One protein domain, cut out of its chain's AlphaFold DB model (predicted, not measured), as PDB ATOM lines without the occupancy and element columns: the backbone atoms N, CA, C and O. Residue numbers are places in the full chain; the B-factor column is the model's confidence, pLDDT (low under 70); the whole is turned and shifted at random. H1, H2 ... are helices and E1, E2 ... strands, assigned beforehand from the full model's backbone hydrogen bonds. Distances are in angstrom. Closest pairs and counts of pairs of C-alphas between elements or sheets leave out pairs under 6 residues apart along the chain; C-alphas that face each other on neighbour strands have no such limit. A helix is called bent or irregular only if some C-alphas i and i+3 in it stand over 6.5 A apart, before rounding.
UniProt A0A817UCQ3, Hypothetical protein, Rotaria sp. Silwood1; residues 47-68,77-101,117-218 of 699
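What this domain is: This is residues 47 to 68, 77 to 101 and 117 to 218 of the 699 residues of the protein "Hypothetical protein" of Rotaria sp. Silwood1 (UniProt A0A817UCQ3). A rounded cluster of helices is built round the short helix H5, with the two-stranded ribbon E1 E2 along one side, H1 next to E1 and H4 next to E2. The longest helix, H6, runs past H5 with H7 beside it, and the hairpin E3 E4, between H6 and H7 in the chain, lies at the far end of the cluster. The printed part has 149 residues, with seven named helices and four named strands in the order H1 E1 E2 H2 H3 H4 H5 H6 E3 E4 H7; the two sheets, E1 - E2 and E3 - E4, are both antiparallel. The class is mostly helix, helices holding 81 and strands 18 of the 99 residues in named elements. The whole is compact, with a radius of gyration of the C-alphas of 15.1 A and spans of 42 by 35 by 34 A.

How they stand to each other: E1, residues 62 to 66, and E2, residues 78 to 82, are antiparallel neighbours at 158 degrees; N 63 and O 81 are 2.8 A apart and N 65 and O 79 are 2.9 A apart, within hydrogen-bond range. Residues 81 to 82 of E2 also pair, parallel, with residues 144 to 145. The closest C-alphas of E1 and H1, residues 47 to 60, are those of Ile 64 and Thr 54, 6.3 A apart. The closest of E2 and H4, residues 133 to 140, are those of Leu 78 and Ser 138, at 5.8 A. H4 touches H5, residues 160 to 165, with the C-alphas of Ser 139 and Leu 160 closest at 5.1 A. H5 and H2, residues 86 to 99, touch through residues 86 to 90 of H2, closest at the C-alphas of Ile 163 and Ala 90, 6.3 A, at a steep tilt of 55 degrees. H1 touches H3, residues 119 to 129, with residues 49 to 53 alone, the C-alphas of Asn 50 and Phe 129 being closest at 5.8 A. H6, residues 168 to 187, is the hub, touching four helices, among them H5 only at the corner, with the C-alphas of Leu 165 and Gln 171 closest at 4.5 A. H6 and H7, residues 202 to 209, touch at a shallow tilt of 25 degrees, opposite ways, with the C-alphas of Leu 182 and Ile 203 closest at 5.7 A. E3, residues 192 to 195, and E4, residues 198 to 201, form a hairpin, with N 193 and O 200 at 2.9 A; both are apart from H5. Every O i to N i+4 pair is within hydrogen-bond range in H1, H2, H3, H4, H5 and H7, and 14 of 16 are in H6.

Where its parts are: H1 begins at C-alpha 47, (-51.853, -28.252, 6.825), and measures 20.2 A from first to last C-alpha. E1 measures 12.7 A and E2 13.0 A. H2 measures 20.0 A, H3 15.1 A, H4 10.6 A and H7 11.1 A; H5, E3 and E4 are shorter. H6 runs 29.8 A, from C-alpha 168 at (-40.231, -46.444, -10.640) to C-alpha 187 at (-23.200, -29.353, 6.768), and is irregular, with C-alphas 169 and 172 at 7.5 A. H7 ends at C-alpha 209, (-32.364, -46.522, 2.339).

The domain as a whole: The C-alphas farthest apart, those of Ser 101 and Asn 197, are 45.4 A from each other. Residues 69 to 76 are not printed, with 10.3 A between C-alphas 68 and 77; residues 102 to 116 are not printed, with 8.3 A between C-alphas 101 and 117. Of the links that are printed whole, H4 to H5, 19 residues, is long and the others are tight. Mean pLDDT of the printed part is 82.5; 29 residues are under 70, among them 147 to 155 and 190 to 198.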
ATOM      1  N   GLN A  47     -50.789 -27.320   6.426       62.75
ATOM      2  CA  GLN A  47     -51.853 -28.252   6.825       62.75
ATOM      3  C   GLN A  47     -52.584 -28.846   5.611       62.75
ATOM      4  O   GLN A  47     -52.852 -30.046   5.584       62.75
ATOM      5  N   ALA A  48     -52.862 -28.039   4.583       61.78
ATOM      6  CA  ALA A  48     -53.511 -28.515   3.361       61.78
ATOM      7  C   ALA A  48     -52.620 -29.474   2.542       61.78
ATOM      8  O   ALA A  48     -53.124 -30.477   2.038       61.78
ATOM      9  N   THR A  49     -51.309 -29.206   2.465       61.31
ATOM     10  CA  THR A  49     -50.314 -30.085   1.804       61.31
ATOM     11  C   THR A  49     -50.221 -31.435   2.513       61.31
ATOM     12  O   THR A  49     -50.264 -32.489   1.876       61.31
ATOM     13  N   ASN A  50     -50.171 -31.420   3.850       72.94
ATOM     14  CA  ASN A  50     -50.151 -32.648   4.643       72.94
ATOM     15  C   ASN A  50     -51.402 -33.499   4.391       72.94
ATOM     16  O   ASN A  50     -51.267 -34.704   4.208       72.94
ATOM     17  N   MET A  51     -52.589 -32.887   4.287       81.19
ATOM     18  CA  MET A  51     -53.831 -33.613   3.988       81.19
ATOM     19  C   MET A  51     -53.862 -34.248   2.590       81.19
ATOM     20  O   MET A  51     -54.532 -35.262   2.399       81.19
ATOM     21  N   PHE A  52     -53.170 -33.678   1.600       87.31
ATOM     22  CA  PHE A  52     -53.133 -34.242   0.249       87.31
ATOM     23  C   PHE A  52     -52.306 -35.533   0.194       87.31
ATOM     24  O   PHE A  52     -52.792 -36.560  -0.283       87.31
ATOM     25  N   ILE A  53     -51.075 -35.495   0.718       89.00
ATOM     26  CA  ILE A  53     -50.180 -36.659   0.740       89.00
ATOM     27  C   ILE A  53     -50.733 -37.760   1.645       89.00
ATOM     28  O   ILE A  53     -50.761 -38.918   1.226       89.00
ATOM     29  N   THR A  54     -51.226 -37.420   2.841       87.62
ATOM     30  CA  THR A  54     -51.795 -38.418   3.763       87.62
ATOM     31  C   THR A  54     -52.999 -39.118   3.153       87.62
ATOM     32  O   THR A  54     -53.084 -40.338   3.230       87.62
ATOM     33  N   ARG A  55     -53.881 -38.383   2.464       89.94
ATOM     34  CA  ARG A  55     -55.040 -38.966   1.784       89.94
ATOM     35  C   ARG A  55     -54.639 -39.927   0.670       89.94
ATOM     36  O   ARG A  55     -55.213 -41.003   0.566       89.94
ATOM     37  N   ILE A  56     -53.665 -39.564  -0.166       89.31
ATOM     38  CA  ILE A  56     -53.214 -40.450  -1.249       89.31
ATOM     39  C   ILE A  56     -52.574 -41.717  -0.681       89.31
ATOM     40  O   ILE A  56     -52.856 -42.808  -1.172       89.31
ATOM     41  N   LEU A  57     -51.726 -41.578   0.339       90.69
ATOM     42  CA  LEU A  57     -51.063 -42.714   0.968       90.69
ATOM     43  C   LEU A  57     -52.066 -43.630   1.688       90.69
ATOM     44  O   LEU A  57     -51.978 -44.846   1.514       90.69
ATOM     45  N   ASP A  58     -53.068 -43.079   2.378       90.88
ATOM     46  CA  ASP A  58     -54.136 -43.855   3.029       90.88
ATOM     47  C   ASP A  58     -55.001 -44.599   2.007       90.88
ATOM     48  O   ASP A  58     -55.247 -45.796   2.152       90.88
ATOM     49  N   GLU A  59     -55.350 -43.951   0.891       89.25
ATOM     50  CA  GLU A  59     -56.074 -44.590  -0.213       89.25
ATOM     51  C   GLU A  59     -55.260 -45.705  -0.897       89.25
ATOM     52  O   GLU A  59     -55.837 -46.629  -1.476       89.25
ATOM     53  N   CYS A  60     -53.926 -45.657  -0.830       89.12
ATOM     54  CA  CYS A  60     -53.056 -46.735  -1.298       89.12
ATOM     55  C   CYS A  60     -52.830 -47.834  -0.238       89.12
ATOM     56  O   CYS A  60     -52.349 -48.912  -0.597       89.12
ATOM     57  N   GLY A  61     -53.228 -47.602   1.019       87.56
ATOM     58  CA  GLY A  61     -53.167 -48.566   2.120       87.56
ATOM     59  C   GLY A  61     -52.097 -48.287   3.184       87.56
ATOM     60  O   GLY A  61     -51.679 -49.223   3.866       87.56
ATOM     61  N   LEU A  62     -51.642 -47.041   3.333       89.38
ATOM     62  CA  LEU A  62     -50.766 -46.594   4.421       89.38
ATOM     63  C   LEU A  62     -51.491 -45.566   5.296       89.38
ATOM     64  O   LEU A  62     -51.686 -44.424   4.885       89.38
ATOM     65  N   GLU A  63     -51.820 -45.945   6.524       89.06
ATOM     66  CA  GLU A  63     -52.405 -45.029   7.493       89.06
ATOM     67  C   GLU A  63     -51.310 -44.219   8.190       89.06
ATOM     68  O   GLU A  63     -50.334 -44.763   8.709       89.06
ATOM     69  N   ILE A  64     -51.479 -42.900   8.199       85.94
ATOM     70  CA  ILE A  64     -50.575 -41.975   8.876       85.94
ATOM     71  C   ILE A  64     -51.276 -41.494  10.143       85.94
ATOM     72  O   ILE A  64     -52.136 -40.614  10.082       85.94
ATOM     73  N   LYS A  65     -50.918 -42.080  11.288       83.69
ATOM     74  CA  LYS A  65     -51.433 -41.682  12.599       83.69
ATOM     75  C   LYS A  65     -50.530 -40.600  13.178       83.69
ATOM     76  O   LYS A  65     -49.368 -40.840  13.508       83.69
ATOM     77  N   MET A  66     -51.073 -39.393  13.277       74.94
ATOM     78  CA  MET A  66     -50.480 -38.332  14.089       74.94
ATOM     79  C   MET A  66     -50.754 -38.690  15.552       74.94
ATOM     80  O   MET A  66     -51.881 -39.061  15.869       74.94
ATOM     81  N   ALA A  67     -49.746 -38.631  16.424       65.75
ATOM     82  CA  ALA A  67     -49.956 -38.865  17.851       65.75
ATOM     83  C   ALA A  67     -51.031 -37.902  18.393       65.75
ATOM     84  O   ALA A  67     -51.014 -36.715  18.061       65.75
ATOM     85  N   ASP A  68     -51.965 -38.426  19.193       55.31
ATOM     86  CA  ASP A  68     -53.077 -37.650  19.747       55.31
ATOM     87  C   ASP A  68     -52.563 -36.426  20.525       55.31
ATOM     88  O   ASP A  68     -51.609 -36.517  21.307       55.31
ATOM     89  N   GLU A  77     -43.717 -37.755  17.164       66.62
ATOM     90  CA  GLU A  77     -43.414 -39.027  16.515       66.62
ATOM     91  C   GLU A  77     -44.631 -39.482  15.703       66.62
ATOM     92  O   GLU A  77     -45.741 -39.640  16.209       66.62
ATOM     93  N   LEU A  78     -44.426 -39.628  14.397       77.50
ATOM     94  CA  LEU A  78     -45.446 -40.076  13.458       77.50
ATOM     95  C   LEU A  78     -45.475 -41.600  13.428       77.50
ATOM     96  O   LEU A  78     -44.456 -42.230  13.136       77.50
ATOM     97  N   HIS A  79     -46.648 -42.191  13.649       81.62
ATOM     98  CA  HIS A  79     -46.843 -43.629  13.500       81.62
ATOM     99  C   HIS A  79     -47.366 -43.943  12.094       81.62
ATOM    100  O   HIS A  79     -48.462 -43.541  11.706       81.62
ATOM    101  N   LEU A  80     -46.543 -44.649  11.315       84.69
ATOM    102  CA  LEU A  80     -46.839 -45.053   9.941       84.69
ATOM    103  C   LEU A  80     -47.227 -46.530   9.920       84.69
ATOM    104  O   LEU A  80     -46.370 -47.393  10.126       84.69
ATOM    105  N   GLU A  81     -48.500 -46.812   9.655       84.81
ATOM    106  CA  GLU A  81     -49.068 -48.154   9.750       84.81
ATOM    107  C   GLU A  81     -49.548 -48.674   8.387       84.81
ATOM    108  O   GLU A  81     -50.356 -48.057   7.690       84.81
ATOM    109  N   LEU A  82     -49.043 -49.840   7.985       84.44
ATOM    110  CA  LEU A  82     -49.356 -50.480   6.710       84.44
ATOM    111  C   LEU A  82     -50.606 -51.365   6.805       84.44
ATOM    112  O   LEU A  82     -50.550 -52.484   7.328       84.44
ATOM    113  N   LYS A  83     -51.704 -50.918   6.178       86.88
ATOM    114  CA  LYS A  83     -52.943 -51.700   5.994       86.88
ATOM    115  C   LYS A  83     -52.795 -52.798   4.938       86.88
ATOM    116  O   LYS A  83     -53.503 -53.800   4.980       86.88
ATOM    117  N   VAL A  84     -51.867 -52.632   3.997       84.56
ATOM    118  CA  VAL A  84     -51.596 -53.579   2.900       84.56
ATOM    119  C   VAL A  84     -50.131 -54.020   2.896       84.56
ATOM    120  O   VAL A  84     -49.298 -53.427   3.572       84.56
ATOM    121  N   ASP A  85     -49.810 -55.071   2.137       85.19
ATOM    122  CA  ASP A  85     -48.420 -55.482   1.910       85.19
ATOM    123  C   ASP A  85     -47.603 -54.358   1.238       85.19
ATOM    124  O   ASP A  85     -48.111 -53.658   0.357       85.19
ATOM    125  N   GLN A  86     -46.330 -54.203   1.614       86.62
ATOM    126  CA  GLN A  86     -45.439 -53.154   1.094       86.62
ATOM    127  C   GLN A  86     -45.301 -53.165  -0.441       86.62
ATOM    128  O   GLN A  86     -45.264 -52.107  -1.074       86.62
ATOM    129  N   GLY A  87     -45.299 -54.347  -1.067       85.56
ATOM    130  CA  GLY A  87     -45.271 -54.486  -2.521       85.56
ATOM    131  C   GLY A  87     -46.598 -54.090  -3.171       85.56
ATOM    132  O   GLY A  87     -46.608 -53.510  -4.260       85.56
ATOM    133  N   LEU A  88     -47.725 -54.348  -2.496       87.25
ATOM    134  CA  LEU A  88     -49.045 -53.901  -2.947       87.25
ATOM    135  C   LEU A  88     -49.199 -52.384  -2.830       87.25
ATOM    136  O   LEU A  88     -49.716 -51.777  -3.767       87.25
ATOM    137  N   LEU A  89     -48.699 -51.768  -1.752       89.50
ATOM    138  CA  LEU A  89     -48.688 -50.312  -1.594       89.50
ATOM    139  C   LEU A  89     -47.949 -49.644  -2.763       89.50
ATOM    140  O   LEU A  89     -48.511 -48.780  -3.438       89.50
ATOM    141  N   ALA A  90     -46.718 -50.086  -3.046       88.62
ATOM    142  CA  ALA A  90     -45.919 -49.558  -4.153       88.62
ATOM    143  C   ALA A  90     -46.625 -49.747  -5.509       88.62
ATOM    144  O   ALA A  90     -46.663 -48.831  -6.333       88.62
ATOM    145  N   LYS A  91     -47.257 -50.910  -5.727       90.12
ATOM    146  CA  LYS A  91     -48.006 -51.205  -6.956       90.12
ATOM    147  C   LYS A  91     -49.251 -50.328  -7.111       90.12
ATOM    148  O   LYS A  91     -49.482 -49.811  -8.205       90.12
ATOM    149  N   HIS A  92     -50.038 -50.146  -6.050       91.88
ATOM    150  CA  HIS A  92     -51.211 -49.269  -6.055       91.88
ATOM    151  C   HIS A  92     -50.812 -47.819  -6.323       91.88
ATOM    152  O   HIS A  92     -51.442 -47.156  -7.150       91.88
ATOM    153  N   LEU A  93     -49.737 -47.345  -5.689       90.69
ATOM    154  CA  LEU A  93     -49.239 -45.990  -5.891       90.69
ATOM    155  C   LEU A  93     -48.743 -45.786  -7.331       90.69
ATOM    156  O   LEU A  93     -49.149 -44.826  -7.983       90.69
ATOM    157  N   SER A  94     -47.957 -46.725  -7.871       88.81
ATOM    158  CA  SER A  94     -47.499 -46.674  -9.268       88.81
ATOM    159  C   SER A  94     -48.672 -46.692 -10.256       88.81
ATOM    160  O   SER A  94     -48.739 -45.864 -11.166       88.81
ATOM    161  N   GLN A  95     -49.661 -47.574 -10.057       89.00
ATOM    162  CA  GLN A  95     -50.855 -47.627 -10.907       89.00
ATOM    163  C   GLN A  95     -51.627 -46.305 -10.878       89.00
ATOM    164  O   GLN A  95     -52.076 -45.829 -11.922       89.00
ATOM    165  N   ARG A  96     -51.746 -45.689  -9.702       87.00
ATOM    166  CA  ARG A  96     -52.433 -44.413  -9.536       87.00
ATOM    167  C   ARG A  96     -51.706 -43.278 -10.255       87.00
ATOM    168  O   ARG A  96     -52.338 -42.562 -11.029       87.00
ATOM    169  N   LEU A  97     -50.387 -43.181 -10.097       87.00
ATOM    170  CA  LEU A  97     -49.560 -42.185 -10.788       87.00
ATOM    171  C   LEU A  97     -49.597 -42.362 -12.320       87.00
ATOM    172  O   LEU A  97     -49.711 -41.376 -13.047       87.00
ATOM    173  N   ARG A  98     -49.607 -43.606 -12.824       84.31
ATOM    174  CA  ARG A  98     -49.731 -43.914 -14.267       84.31
ATOM    175  C   ARG A  98     -51.123 -43.642 -14.834       84.31
ATOM    176  O   ARG A  98     -51.254 -43.160 -15.954       84.31
ATOM    177  N   SER A  99     -52.180 -43.948 -14.081       79.69
ATOM    178  CA  SER A  99     -53.564 -43.736 -14.536       79.69
ATOM    179  C   SER A  99     -53.884 -42.256 -14.791       79.69
ATOM    180  O   SER A  99     -54.703 -41.933 -15.652       79.69
ATOM    181  N   SER A 100     -53.161 -41.355 -14.121       60.62
ATOM    182  CA  SER A 100     -53.269 -39.914 -14.326       60.62
ATOM    183  C   SER A 100     -52.505 -39.382 -15.546       60.62
ATOM    184  O   SER A 100     -52.813 -38.280 -15.992       60.62
ATOM    185  N   SER A 101     -51.503 -40.090 -16.079       56.12
ATOM    186  CA  SER A 101     -50.711 -39.587 -17.216       56.12
ATOM    187  C   SER A 101     -51.355 -39.874 -18.575       56.12
ATOM    188  O   SER A 101     -51.051 -39.191 -19.548       56.12
ATOM    189  N   ILE A 117     -54.057 -36.935 -10.638       75.94
ATOM    190  CA  ILE A 117     -52.902 -36.416  -9.891       75.94
ATOM    191  C   ILE A 117     -51.687 -36.343 -10.816       75.94
ATOM    192  O   ILE A 117     -51.101 -37.368 -11.170       75.94
ATOM    193  N   SER A 118     -51.250 -35.133 -11.169       84.81
ATOM    194  CA  SER A 118     -50.006 -34.988 -11.930       84.81
ATOM    195  C   SER A 118     -48.792 -35.404 -11.085       84.81
ATOM    196  O   SER A 118     -48.686 -35.031  -9.916       84.81
ATOM    197  N   LEU A 119     -47.844 -36.137 -11.684       87.44
ATOM    198  CA  LEU A 119     -46.614 -36.583 -11.008       87.44
ATOM    199  C   LEU A 119     -45.862 -35.409 -10.357       87.44
ATOM    200  O   LEU A 119     -45.472 -35.491  -9.201       87.44
ATOM    201  N   LYS A 120     -45.751 -34.275 -11.060       88.06
ATOM    202  CA  LYS A 120     -45.085 -33.061 -10.555       88.06
ATOM    203  C   LYS A 120     -45.787 -32.436  -9.350       88.06
ATOM    204  O   LYS A 120     -45.124 -31.908  -8.458       88.06
ATOM    205  N   GLN A 121     -47.120 -32.463  -9.329       89.62
ATOM    206  CA  GLN A 121     -47.874 -32.005  -8.165       89.62
ATOM    207  C   GLN A 121     -47.576 -32.919  -6.979       89.62
ATOM    208  O   GLN A 121     -47.234 -32.421  -5.915       89.62
ATOM    209  N   PHE A 122     -47.606 -34.238  -7.182       90.88
ATOM    210  CA  PHE A 122     -47.266 -35.189  -6.129       90.88
ATOM    211  C   PHE A 122     -45.839 -34.983  -5.597       90.88
ATOM    212  O   PHE A 122     -45.654 -34.888  -4.391       90.88
ATOM    213  N   GLU A 123     -44.845 -34.819  -6.473       92.12
ATOM    214  CA  GLU A 123     -43.456 -34.506  -6.100       92.12
ATOM    215  C   GLU A 123     -43.342 -33.230  -5.246       92.12
ATOM    216  O   GLU A 123     -42.645 -33.213  -4.230       92.12
ATOM    217  N   THR A 124     -44.041 -32.161  -5.636       92.00
ATOM    218  CA  THR A 124     -43.998 -30.864  -4.935       92.00
ATOM    219  C   THR A 124     -44.603 -30.967  -3.537       92.00
ATOM    220  O   THR A 124     -44.022 -30.497  -2.556       92.00
ATOM    221  N   GLU A 125     -45.752 -31.627  -3.441       91.44
ATOM    222  CA  GLU A 125     -46.460 -31.854  -2.185       91.44
ATOM    223  C   GLU A 125     -45.652 -32.781  -1.260       91.44
ATOM    224  O   GLU A 125     -45.566 -32.541  -0.057       91.44
ATOM    225  N   LEU A 126     -44.956 -33.774  -1.826       92.25
ATOM    226  CA  LEU A 126     -44.082 -34.684  -1.087       92.25
ATOM    227  C   LEU A 126     -42.846 -33.967  -0.512       92.25
ATOM    228  O   LEU A 126     -42.441 -34.251   0.615       92.25
ATOM    229  N   ILE A 127     -42.270 -32.994  -1.231       92.94
ATOM    230  CA  ILE A 127     -41.202 -32.129  -0.688       92.94
ATOM    231  C   ILE A 127     -41.712 -31.313   0.494       92.94
ATOM    232  O   ILE A 127     -40.995 -31.187   1.489       92.94
ATOM    233  N   SER A 128     -42.918 -30.745   0.386       91.62
ATOM    234  CA  SER A 128     -43.535 -29.991   1.482       91.62
ATOM    235  C   SER A 128     -43.719 -30.883   2.710       91.62
ATOM    236  O   SER A 128     -43.251 -30.541   3.796       91.62
ATOM    237  N   PHE A 129     -44.259 -32.087   2.510       90.38
ATOM    238  CA  PHE A 129     -44.455 -33.081   3.564       90.38
ATOM    239  C   PHE A 129     -43.140 -33.446   4.279       90.38
ATOM    240  O   PHE A 129     -43.052 -33.394   5.505       90.38
ATOM    241  N   PHE A 130     -42.068 -33.716   3.527       92.88
ATOM    242  CA  PHE A 130     -40.740 -34.021   4.081       92.88
ATOM    243  C   PHE A 130     -39.923 -32.793   4.507       92.88
ATOM    244  O   PHE A 130     -38.775 -32.929   4.939       92.88
ATOM    245  N   SER A 131     -40.464 -31.578   4.403       90.19
ATOM    246  CA  SER A 131     -39.743 -30.379   4.844       90.19
ATOM    247  C   SER A 131     -39.594 -30.315   6.364       90.19
ATOM    248  O   SER A 131     -38.622 -29.718   6.839       90.19
ATOM    249  N   ASN A 132     -40.503 -30.957   7.107       87.44
ATOM    250  CA  ASN A 132     -40.401 -31.132   8.552       87.44
ATOM    251  C   ASN A 132     -39.441 -32.289   8.893       87.44
ATOM    252  O   ASN A 132     -39.659 -33.432   8.491       87.44
ATOM    253  N   ASP A 133     -38.391 -31.985   9.663       86.94
ATOM    254  CA  ASP A 133     -37.346 -32.944  10.036       86.94
ATOM    255  C   ASP A 133     -37.893 -34.113  10.891       86.94
ATOM    256  O   ASP A 133     -37.385 -35.228  10.758       86.94
ATOM    257  N   SER A 134     -38.950 -33.921  11.699       84.62
ATOM    258  CA  SER A 134     -39.568 -35.008  12.488       84.62
ATOM    259  C   SER A 134     -40.351 -35.992  11.614       84.62
ATOM    260  O   SER A 134     -40.203 -37.211  11.745       84.62
ATOM    261  N   ILE A 135     -41.117 -35.465  10.655       88.00
ATOM    262  CA  ILE A 135     -41.861 -36.245   9.658       88.00
ATOM    263  C   ILE A 135     -40.891 -37.023   8.777       88.00
ATOM    264  O   ILE A 135     -41.039 -38.232   8.589       88.00
ATOM    265  N   PHE A 136     -39.858 -36.345   8.276       91.62
ATOM    266  CA  PHE A 136     -38.824 -36.959   7.457       91.62
ATOM    267  C   PHE A 136     -38.099 -38.083   8.207       91.62
ATOM    268  O   PHE A 136     -37.934 -39.173   7.664       91.62
ATOM    269  N   ARG A 137     -37.740 -37.859   9.478       88.62
ATOM    270  CA  ARG A 137     -37.140 -38.881  10.349       88.62
ATOM    271  C   ARG A 137     -38.043 -40.098  10.503       88.62
ATOM    272  O   ARG A 137     -37.585 -41.212  10.280       88.62
ATOM    273  N   SER A 138     -39.307 -39.887  10.864       88.75
ATOM    274  CA  SER A 138     -40.274 -40.974  11.066       88.75
ATOM    275  C   SER A 138     -40.482 -41.774   9.777       88.75
ATOM    276  O   SER A 138     -40.586 -42.992   9.802       88.75
ATOM    277  N   SER A 139     -40.414 -41.100   8.627       92.31
ATOM    278  CA  SER A 139     -40.529 -41.721   7.301       92.31
ATOM    279  C   SER A 139     -39.307 -42.554   6.885       92.31
ATOM    280  O   SER A 139     -39.414 -43.367   5.963       92.31
ATOM    281  N   LEU A 140     -38.154 -42.364   7.539       91.56
ATOM    282  CA  LEU A 140     -36.938 -43.175   7.371       91.56
ATOM    283  C   LEU A 140     -36.890 -44.387   8.314       91.56
ATOM    284  O   LEU A 140     -36.054 -45.270   8.120       91.56
ATOM    285  N   LEU A 141     -37.746 -44.436   9.336       90.00
ATOM    286  CA  LEU A 141     -37.836 -45.566  10.258       90.00
ATOM    287  C   LEU A 141     -38.738 -46.673   9.682       90.00
ATOM    288  O   LEU A 141     -39.582 -46.388   8.829       90.00
ATOM    289  N   PRO A 142     -38.557 -47.939  10.109       89.38
ATOM    290  CA  PRO A 142     -39.430 -49.042   9.712       89.38
ATOM    291  C   PRO A 142     -40.902 -48.748  10.014       89.38
ATOM    292  O   PRO A 142     -41.229 -48.223  11.078       89.38
ATOM    293  N   THR A 143     -41.781 -49.109   9.084       89.25
ATOM    294  CA  THR A 143     -43.237 -49.004   9.266       89.25
ATOM    295  C   THR A 143     -43.770 -50.092  10.207       89.25
ATOM    296  O   THR A 143     -43.142 -51.139  10.385       89.25
ATOM    297  N   SER A 144     -44.930 -49.857  10.828       86.06
ATOM    298  CA  SER A 144     -45.641 -50.858  11.634       86.06
ATOM    299  C   SER A 144     -46.735 -51.555  10.820       86.06
ATOM    300  O   SER A 144     -47.258 -51.015   9.848       86.06
ATOM    301  N   SER A 145     -47.089 -52.776  11.214       80.62
ATOM    302  CA  SER A 145     -48.172 -53.562  10.613       80.62
ATOM    303  C   SER A 145     -49.337 -53.653  11.588       80.62
ATOM    304  O   SER A 145     -49.093 -53.887  12.767       80.62
ATOM    305  N   THR A 146     -50.574 -53.578  11.094       74.38
ATOM    306  CA  THR A 146     -51.743 -54.028  11.862       74.38
ATOM    307  C   THR A 146     -51.656 -55.545  12.089       74.38
ATOM    308  O   THR A 146     -51.249 -56.288  11.186       74.38
ATOM    309  N   ASP A 147     -52.042 -56.017  13.277       63.38
ATOM    310  CA  ASP A 147     -51.963 -57.438  13.673       63.38
ATOM    311  C   ASP A 147     -52.903 -58.361  12.864       63.38
ATOM    312  O   ASP A 147     -52.680 -59.569  12.780       63.38
ATOM    313  N   ASP A 148     -53.923 -57.808  12.198       58.19
ATOM    314  CA  ASP A 148     -54.972 -58.580  11.513       58.19
ATOM    315  C   ASP A 148     -54.588 -59.105  10.110       58.19
ATOM    316  O   ASP A 148     -55.367 -59.822   9.474       58.19
ATOM    317  N   VAL A 149     -53.391 -58.797   9.590       53.84
ATOM    318  CA  VAL A 149     -53.018 -59.093   8.191       53.84
ATOM    319  C   VAL A 149     -51.919 -60.165   8.073       53.84
ATOM    320  O   VAL A 149     -50.820 -59.883   7.613       53.84
ATOM    321  N   SER A 150     -52.279 -61.416   8.408       49.28
ATOM    322  CA  SER A 150     -51.684 -62.719   8.000       49.28
ATOM    323  C   SER A 150     -50.169 -63.018   8.213       49.28
ATOM    324  O   SER A 150     -49.304 -62.168   8.031       49.28
ATOM    325  N   PRO A 151     -49.790 -64.299   8.448       53.12
ATOM    326  CA  PRO A 151     -48.420 -64.747   8.780       53.12
ATOM    327  C   PRO A 151     -47.412 -64.770   7.607       53.12
ATOM    328  O   PRO A 151     -46.344 -65.366   7.727       53.12
ATOM    329  N   LEU A 152     -47.737 -64.161   6.461       47.81
ATOM    330  CA  LEU A 152     -46.920 -64.174   5.232       47.81
ATOM    331  C   LEU A 152     -45.997 -62.951   5.077       47.81
ATOM    332  O   LEU A 152     -45.228 -62.900   4.119       47.81
ATOM    333  N   ARG A 153     -46.054 -61.967   5.987       56.38
ATOM    334  CA  ARG A 153     -45.189 -60.775   5.926       56.38
ATOM    335  C   ARG A 153     -43.748 -61.132   6.310       56.38
ATOM    336  O   ARG A 153     -43.513 -61.866   7.271       56.38
ATOM    337  N   SER A 154     -42.770 -60.589   5.583       55.88
ATOM    338  CA  SER A 154     -41.366 -60.630   6.004       55.88
ATOM    339  C   SER A 154     -41.242 -59.990   7.389       55.88
ATOM    340  O   SER A 154     -41.774 -58.907   7.618       55.88
ATOM    341  N   GLN A 155     -40.523 -60.635   8.314       59.69
ATOM    342  CA  GLN A 155     -40.296 -60.136   9.684       59.69
ATOM    343  C   GLN A 155     -39.649 -58.738   9.745       59.69
ATOM    344  O   GLN A 155     -39.590 -58.132  10.811       59.69
ATOM    345  N   GLN A 156     -39.166 -58.222   8.615       74.50
ATOM    346  CA  GLN A 156     -38.554 -56.911   8.490       74.50
ATOM    347  C   GLN A 156     -39.442 -56.026   7.607       74.50
ATOM    348  O   GLN A 156     -39.650 -56.333   6.432       74.50
ATOM    349  N   GLN A 157     -40.002 -54.974   8.205       84.38
ATOM    350  CA  GLN A 157     -40.765 -53.939   7.508       84.38
ATOM    351  C   GLN A 157     -39.811 -52.869   6.976       84.38
ATOM    352  O   GLN A 157     -38.887 -52.450   7.681       84.38
ATOM    353  N   ASP A 158     -40.045 -52.409   5.750       89.19
ATOM    354  CA  ASP A 158     -39.296 -51.296   5.180       89.19
ATOM    355  C   ASP A 158     -39.833 -49.939   5.665       89.19
ATOM    356  O   ASP A 158     -40.980 -49.790   6.099       89.19
ATOM    357  N   SER A 159     -38.975 -48.919   5.605       92.81
ATOM    358  CA  SER A 159     -39.376 -47.527   5.845       92.81
ATOM    359  C   SER A 159     -40.258 -46.997   4.717       92.81
ATOM    360  O   SER A 159     -40.085 -47.408   3.567       92.81
ATOM    361  N   LEU A 160     -41.110 -46.009   5.002       92.88
ATOM    362  CA  LEU A 160     -41.940 -45.361   3.982       92.88
ATOM    363  C   LEU A 160     -41.106 -44.873   2.794       92.88
ATOM    364  O   LEU A 160     -41.440 -45.153   1.647       92.88
ATOM    365  N   ILE A 161     -39.986 -44.196   3.055       94.38
ATOM    366  CA  ILE A 161     -39.116 -43.678   1.991       94.38
ATOM    367  C   ILE A 161     -38.562 -44.802   1.116       94.38
ATOM    368  O   ILE A 161     -38.534 -44.661  -0.104       94.38
ATOM    369  N   ARG A 162     -38.173 -45.932   1.711       92.31
ATOM    370  CA  ARG A 162     -37.714 -47.104   0.953       92.31
ATOM    371  C   ARG A 162     -38.825 -47.688   0.080       92.31
ATOM    372  O   ARG A 162     -38.571 -47.981  -1.083       92.31
ATOM    373  N   ILE A 163     -40.053 -47.781   0.592       91.62
ATOM    374  CA  ILE A 163     -41.201 -48.255  -0.197       91.62
ATOM    375  C   ILE A 163     -41.486 -47.300  -1.366       91.62
ATOM    376  O   ILE A 163     -41.717 -47.746  -2.488       91.62
ATOM    377  N   LEU A 164     -41.405 -45.987  -1.136       93.00
ATOM    378  CA  LEU A 164     -41.570 -44.981  -2.190       93.00
ATOM    379  C   LEU A 164     -40.433 -45.016  -3.224       93.00
ATOM    380  O   LEU A 164     -40.683 -44.796  -4.406       93.00
ATOM    381  N   LEU A 165     -39.199 -45.330  -2.818       91.88
ATOM    382  CA  LEU A 165     -38.069 -45.528  -3.735       91.88
ATOM    383  C   LEU A 165     -38.224 -46.775  -4.623       91.88
ATOM    384  O   LEU A 165     -37.566 -46.846  -5.660       91.88
ATOM    385  N   CYS A 166     -39.078 -47.732  -4.251       89.88
ATOM    386  CA  CYS A 166     -39.435 -48.882  -5.090       89.88
ATOM    387  C   CYS A 166     -40.487 -48.543  -6.164       89.88
ATOM    388  O   CYS A 166     -40.821 -49.397  -6.984       89.88
ATOM    389  N   VAL A 167     -41.024 -47.318  -6.173       91.56
ATOM    390  CA  VAL A 167     -41.929 -46.836  -7.220       91.56
ATOM    391  C   VAL A 167     -41.101 -46.187  -8.324       91.56
ATOM    392  O   VAL A 167     -40.553 -45.100  -8.138       91.56
ATOM    393  N   ASP A 168     -41.037 -46.849  -9.481       89.31
ATOM    394  CA  ASP A 168     -40.231 -46.444 -10.640       89.31
ATOM    395  C   ASP A 168     -40.394 -44.956 -11.008       89.31
ATOM    396  O   ASP A 168     -39.416 -44.279 -11.319       89.31
ATOM    397  N   GLU A 169     -41.622 -44.425 -10.950       89.75
ATOM    398  CA  GLU A 169     -41.919 -43.029 -11.300       89.75
ATOM    399  C   GLU A 169     -41.301 -42.011 -10.331       89.75
ATOM    400  O   GLU A 169     -41.031 -40.879 -10.723       89.75
ATOM    401  N   LEU A 170     -41.098 -42.396  -9.068       91.38
ATOM    402  CA  LEU A 170     -40.631 -41.514  -7.994       91.38
ATOM    403  C   LEU A 170     -39.153 -41.713  -7.665       91.38
ATOM    404  O   LEU A 170     -38.538 -40.840  -7.051       91.38
ATOM    405  N   GLN A 171     -38.577 -42.848  -8.058       91.56
ATOM    406  CA  GLN A 171     -37.264 -43.287  -7.605       91.56
ATOM    407  C   GLN A 171     -36.158 -42.258  -7.885       91.56
ATOM    408  O   GLN A 171     -35.433 -41.884  -6.966       91.56
ATOM    409  N   MET A 172     -36.043 -41.751  -9.119       92.31
ATOM    410  CA  MET A 172     -35.015 -40.759  -9.481       92.31
ATOM    411  C   MET A 172     -35.159 -39.458  -8.680       92.31
ATOM    412  O   MET A 172     -34.177 -38.895  -8.188       92.31
ATOM    413  N   PHE A 173     -36.393 -38.970  -8.562       93.62
ATOM    414  CA  PHE A 173     -36.713 -37.744  -7.847       93.62
ATOM    415  C   PHE A 173     -36.366 -37.864  -6.359       93.62
ATOM    416  O   PHE A 173     -35.625 -37.033  -5.823       93.62
ATOM    417  N   LEU A 174     -36.838 -38.932  -5.710       93.69
ATOM    418  CA  LEU A 174     -36.593 -39.195  -4.297       93.69
ATOM    419  C   LEU A 174     -35.116 -39.438  -4.014       93.69
ATOM    420  O   LEU A 174     -34.585 -38.859  -3.072       93.69
ATOM    421  N   ALA A 175     -34.421 -40.211  -4.848       93.38
ATOM    422  CA  ALA A 175     -32.992 -40.448  -4.690       93.38
ATOM    423  C   ALA A 175     -32.196 -39.132  -4.716       93.38
ATOM    424  O   ALA A 175     -31.390 -38.871  -3.819       93.38
ATOM    425  N   LYS A 176     -32.481 -38.246  -5.681       94.44
ATOM    426  CA  LYS A 176     -31.871 -36.908  -5.736       94.44
ATOM    427  C   LYS A 176     -32.230 -36.072  -4.511       94.44
ATOM    428  O   LYS A 176     -31.350 -35.428  -3.943       94.44
ATOM    429  N   TYR A 177     -33.494 -36.070  -4.091       94.69
ATOM    430  CA  TYR A 177     -33.943 -35.333  -2.909       94.69
ATOM    431  C   TYR A 177     -33.208 -35.784  -1.638       94.69
ATOM    432  O   TYR A 177     -32.669 -34.950  -0.909       94.69
ATOM    433  N   LEU A 178     -33.116 -37.095  -1.410       94.88
ATOM    434  CA  LEU A 178     -32.442 -37.693  -0.260       94.88
ATOM    435  C   LEU A 178     -30.953 -37.360  -0.225       94.88
ATOM    436  O   LEU A 178     -30.441 -36.967   0.819       94.88
ATOM    437  N   LEU A 179     -30.267 -37.446  -1.364       94.50
ATOM    438  CA  LEU A 179     -28.847 -37.103  -1.463       94.50
ATOM    439  C   LEU A 179     -28.598 -35.603  -1.230       94.50
ATOM    440  O   LEU A 179     -27.670 -35.243  -0.507       94.50
ATOM    441  N   LYS A 180     -29.460 -34.712  -1.742       94.25
ATOM    442  CA  LYS A 180     -29.399 -33.275  -1.400       94.25
ATOM    443  C   LYS A 180     -29.614 -33.052   0.097       94.25
ATOM    444  O   LYS A 180     -28.932 -32.236   0.717       94.25
ATOM    445  N   ARG A 181     -30.556 -33.786   0.694       92.69
ATOM    446  CA  ARG A 181     -30.843 -33.699   2.126       92.69
ATOM    447  C   ARG A 181     -29.683 -34.216   2.973       92.69
ATOM    448  O   ARG A 181     -29.380 -33.611   3.997       92.69
ATOM    449  N   LEU A 182     -28.998 -35.264   2.522       93.06
ATOM    450  CA  LEU A 182     -27.795 -35.792   3.156       93.06
ATOM    451  C   LEU A 182     -26.716 -34.712   3.272       93.06
ATOM    452  O   LEU A 182     -26.217 -34.487   4.370       93.06
ATOM    453  N   VAL A 183     -26.429 -33.981   2.187       92.38
ATOM    454  CA  VAL A 183     -25.469 -32.857   2.206       92.38
ATOM    455  C   VAL A 183     -25.900 -31.777   3.201       92.38
ATOM    456  O   VAL A 183     -25.080 -31.251   3.952       92.38
ATOM    457  N   ARG A 184     -27.202 -31.464   3.268       90.50
ATOM    458  CA  ARG A 184     -27.732 -30.505   4.251       90.50
ATOM    459  C   ARG A 184     -27.477 -30.959   5.694       90.50
ATOM    460  O   ARG A 184     -27.132 -30.121   6.524       90.50
ATOM    461  N   PHE A 185     -27.669 -32.240   6.007       89.00
ATOM    462  CA  PHE A 185     -27.429 -32.777   7.352       89.00
ATOM    463  C   PHE A 185     -25.942 -32.898   7.691       89.00
ATOM    464  O   PHE A 185     -25.569 -32.675   8.842       89.00
ATOM    465  N   ASP A 186     -25.099 -33.187   6.701       88.19
ATOM    466  CA  ASP A 186     -23.646 -33.174   6.856       88.19
ATOM    467  C   ASP A 186     -23.142 -31.779   7.247       88.19
ATOM    468  O   ASP A 186     -22.494 -31.614   8.279       88.19
ATOM    469  N   ASN A 187     -23.575 -30.748   6.512       85.75
ATOM    470  CA  ASN A 187     -23.200 -29.353   6.768       85.75
ATOM    471  C   ASN A 187     -23.673 -28.825   8.133       85.75
ATOM    472  O   ASN A 187     -23.086 -27.887   8.669       85.75
ATOM    473  N   LYS A 188     -24.725 -29.414   8.712       82.12
ATOM    474  CA  LYS A 188     -25.200 -29.093  10.069       82.12
ATOM    475  C   LYS A 188     -24.372 -29.763  11.181       82.12
ATOM    476  O   LYS A 188     -24.686 -29.570  12.351       82.12
ATOM    477  N   GLY A 189     -23.334 -30.534  10.846       71.69
ATOM    478  CA  GLY A 189     -22.472 -31.219  11.816       71.69
ATOM    479  C   GLY A 189     -22.941 -32.624  12.208       71.69
ATOM    480  O   GLY A 189     -22.483 -33.151  13.219       71.69
ATOM    481  N   GLY A 190     -23.827 -33.241  11.418       65.69
ATOM    482  CA  GLY A 190     -24.343 -34.584  11.669       65.69
ATOM    483  C   GLY A 190     -25.381 -34.604  12.791       65.69
ATOM    484  O   GLY A 190     -25.048 -34.707  13.968       65.69
ATOM    485  N   ASP A 191     -26.654 -34.554  12.409       65.69
ATOM    486  CA  ASP A 191     -27.778 -34.579  13.347       65.69
ATOM    487  C   ASP A 191     -27.835 -35.940  14.070       65.69
ATOM    488  O   ASP A 191     -28.179 -36.970  13.472       65.69
ATOM    489  N   ARG A 192     -27.384 -35.971  15.333       67.44
ATOM    490  CA  ARG A 192     -27.471 -37.137  16.223       67.44
ATOM    491  C   ARG A 192     -28.729 -36.980  17.054       67.44
ATOM    492  O   ARG A 192     -28.736 -36.234  18.028       67.44
ATOM    493  N   VAL A 193     -29.772 -37.712  16.690       64.56
ATOM    494  CA  VAL A 193     -31.058 -37.643  17.381       64.56
ATOM    495  C   VAL A 193     -31.284 -38.942  18.142       64.56
ATOM    496  O   VAL A 193     -31.119 -40.031  17.594       64.56
ATOM    497  N   ILE A 194     -31.659 -38.849  19.413       60.31
ATOM    498  CA  ILE A 194     -31.907 -40.020  20.258       60.31
ATOM    499  C   ILE A 194     -33.325 -40.536  19.942       60.31
ATOM    500  O   ILE A 194     -34.285 -39.787  20.101       60.31
ATOM    501  N   VAL A 195     -33.481 -41.758  19.410       60.72
ATOM    502  CA  VAL A 195     -34.775 -42.494  19.392       60.72
ATOM    503  C   VAL A 195     -34.626 -43.626  20.399       60.72
ATOM    504  O   VAL A 195     -33.624 -44.334  20.331       60.72
ATOM    505  N   GLN A 196     -35.581 -43.822  21.313       58.53
ATOM    506  CA  GLN A 196     -35.581 -44.980  22.229       58.53
ATOM    507  C   GLN A 196     -34.233 -45.195  22.961       58.53
ATOM    508  O   GLN A 196     -33.747 -46.314  23.094       58.53
ATOM    509  N   ASN A 197     -33.597 -44.109  23.417       61.16
ATOM    510  CA  ASN A 197     -32.273 -44.096  24.063       61.16
ATOM    511  C   ASN A 197     -31.065 -44.491  23.181       61.16
ATOM    512  O   ASN A 197     -29.951 -44.569  23.698       61.16
ATOM    513  N   LEU A 198     -31.230 -44.673  21.865       62.28
ATOM    514  CA  LEU A 198     -30.119 -44.862  20.927       62.28
ATOM    515  C   LEU A 198     -29.840 -43.589  20.112       62.28
ATOM    516  O   LEU A 198     -30.757 -43.042  19.495       62.28
ATOM    517  N   PRO A 199     -28.577 -43.127  20.032       72.25
ATOM    518  CA  PRO A 199     -28.200 -42.043  19.135       72.25
ATOM    519  C   PRO A 199     -28.247 -42.532  17.680       72.25
ATOM    520  O   PRO A 199     -27.394 -43.306  17.242       72.25
ATOM    521  N   LEU A 200     -29.232 -42.064  16.917       77.19
ATOM    522  CA  LEU A 200     -29.365 -42.328  15.487       77.19
ATOM    523  C   LEU A 200     -28.850 -41.136  14.685       77.19
ATOM    524  O   LEU A 200     -29.199 -39.986  14.941       77.19
ATOM    525  N   SER A 201     -27.999 -41.424  13.701       85.38
ATOM    526  CA  SER A 201     -27.536 -40.426  12.740       85.38
ATOM    527  C   SER A 201     -28.491 -40.391  11.556       85.38
ATOM    528  O   SER A 201     -28.678 -41.410  10.886       85.38
ATOM    529  N   MET A 202     -29.043 -39.214  11.257       87.56
ATOM    530  CA  MET A 202     -29.914 -39.032  10.092       87.56
ATOM    531  C   MET A 202     -29.211 -39.414   8.782       87.56
ATOM    532  O   MET A 202     -29.802 -40.034   7.905       87.56
ATOM    533  N   ILE A 203     -27.916 -39.105   8.674       89.12
ATOM    534  CA  ILE A 203     -27.088 -39.442   7.510       89.12
ATOM    535  C   ILE A 203     -27.055 -40.957   7.295       89.12
ATOM    536  O   ILE A 203     -27.250 -41.427   6.177       89.12
ATOM    537  N   ARG A 204     -26.866 -41.726   8.373       88.62
ATOM    538  CA  ARG A 204     -26.837 -43.191   8.302       88.62
ATOM    539  C   ARG A 204     -28.192 -43.765   7.893       88.62
ATOM    540  O   ARG A 204     -28.217 -44.683   7.083       88.62
ATOM    541  N   LEU A 205     -29.291 -43.206   8.407       89.69
ATOM    542  CA  LEU A 205     -30.643 -43.602   8.005       89.69
ATOM    543  C   LEU A 205     -30.869 -43.361   6.509       89.69
ATOM    544  O   LEU A 205     -31.318 -44.267   5.816       89.69
ATOM    545  N   ILE A 206     -30.480 -42.188   5.995       93.31
ATOM    546  CA  ILE A 206     -30.572 -41.886   4.560       93.31
ATOM    547  C   ILE A 206     -29.740 -42.886   3.748       93.31
ATOM    548  O   ILE A 206     -30.266 -43.493   2.821       93.31
ATOM    549  N   LEU A 207     -28.471 -43.109   4.098       91.38
ATOM    550  CA  LEU A 207     -27.609 -44.044   3.364       91.38
ATOM    551  C   LEU A 207     -28.146 -45.479   3.375       91.38
ATOM    552  O   LEU A 207     -28.084 -46.166   2.358       91.38
ATOM    553  N   GLN A 208     -28.735 -45.913   4.487       90.88
ATOM    554  CA  GLN A 208     -29.317 -47.245   4.612       90.88
ATOM    555  C   GLN A 208     -30.522 -47.459   3.682       90.88
ATOM    556  O   GLN A 208     -30.750 -48.590   3.256       90.88
ATOM    557  N   THR A 209     -31.254 -46.400   3.307       91.44
ATOM    558  CA  THR A 209     -32.364 -46.522   2.339       91.44
ATOM    559  C   THR A 209     -31.911 -46.902   0.933       91.44
ATOM    560  O   THR A 209     -32.692 -47.488   0.187       91.44
ATOM    561  N   PHE A 210     -30.654 -46.622   0.576       90.25
ATOM    562  CA  PHE A 210     -30.104 -46.951  -0.738       90.25
ATOM    563  C   PHE A 210     -29.563 -48.383  -0.834       90.25
ATOM    564  O   PHE A 210     -29.298 -48.868  -1.931       90.25
ATOM    565  N   HIS A 211     -29.394 -49.078   0.291       87.00
ATOM    566  CA  HIS A 211     -28.741 -50.381   0.316       87.00
ATOM    567  C   HIS A 211     -29.587 -51.460  -0.381       87.00
ATOM    568  O   HIS A 211     -30.721 -51.734   0.033       87.00
ATOM    569  N   TYR A 212     -29.020 -52.074  -1.427       83.19
ATOM    570  CA  TYR A 212     -29.688 -53.039  -2.309       83.19
ATOM    571  C   TYR A 212     -30.993 -52.512  -2.921       83.19
ATOM    572  O   TYR A 212     -31.971 -53.253  -3.054       83.19
ATOM    573  N   LEU A 213     -31.042 -51.218  -3.250       83.81
ATOM    574  CA  LEU A 213     -32.213 -50.632  -3.891       83.81
ATOM    575  C   LEU A 213     -32.379 -51.217  -5.309       83.81
ATOM    576  O   LEU A 213     -31.459 -51.095  -6.119       83.81
ATOM    577  N   PRO A 214     -33.533 -51.818  -5.653       78.75
ATOM    578  CA  PRO A 214     -33.784 -52.255  -7.018       78.75
ATOM    579  C   PRO A 214     -33.953 -51.021  -7.906       78.75
ATOM    580  O   PRO A 214     -34.974 -50.336  -7.838       78.75
ATOM    581  N   ILE A 215     -32.950 -50.707  -8.727       77.50
ATOM    582  CA  ILE A 215     -33.045 -49.589  -9.669       77.50
ATOM    583  C   ILE A 215     -34.033 -49.980 -10.778       77.50
ATOM    584  O   ILE A 215     -33.818 -50.928 -11.531       77.50
ATOM    585  N   GLY A 216     -35.157 -49.269 -10.827       66.69
ATOM    586  CA  GLY A 216     -36.255 -49.503 -11.753       66.69
ATOM    587  C   GLY A 216     -35.876 -49.213 -13.202       66.69
ATOM    588  O   GLY A 216     -35.003 -48.397 -13.490       66.69
ATOM    589  N   LYS A 217     -36.585 -49.835 -14.154       64.06
ATOM    590  CA  LYS A 217     -36.310 -49.690 -15.601       64.06
ATOM    591  C   LYS A 217     -36.490 -48.262 -16.127       64.06
ATOM    592  O   LYS A 217     -35.911 -47.917 -17.152       64.06
ATOM    593  N   LEU A 218     -37.334 -47.466 -15.469       61.75
ATOM    594  CA  LEU A 218     -37.596 -46.066 -15.826       61.75
ATOM    595  C   LEU A 218     -36.565 -45.103 -15.217       61.75
ATOM    596  O   LEU A 218     -36.499 -43.941 -15.617       61.75
TER     597      LEU A 218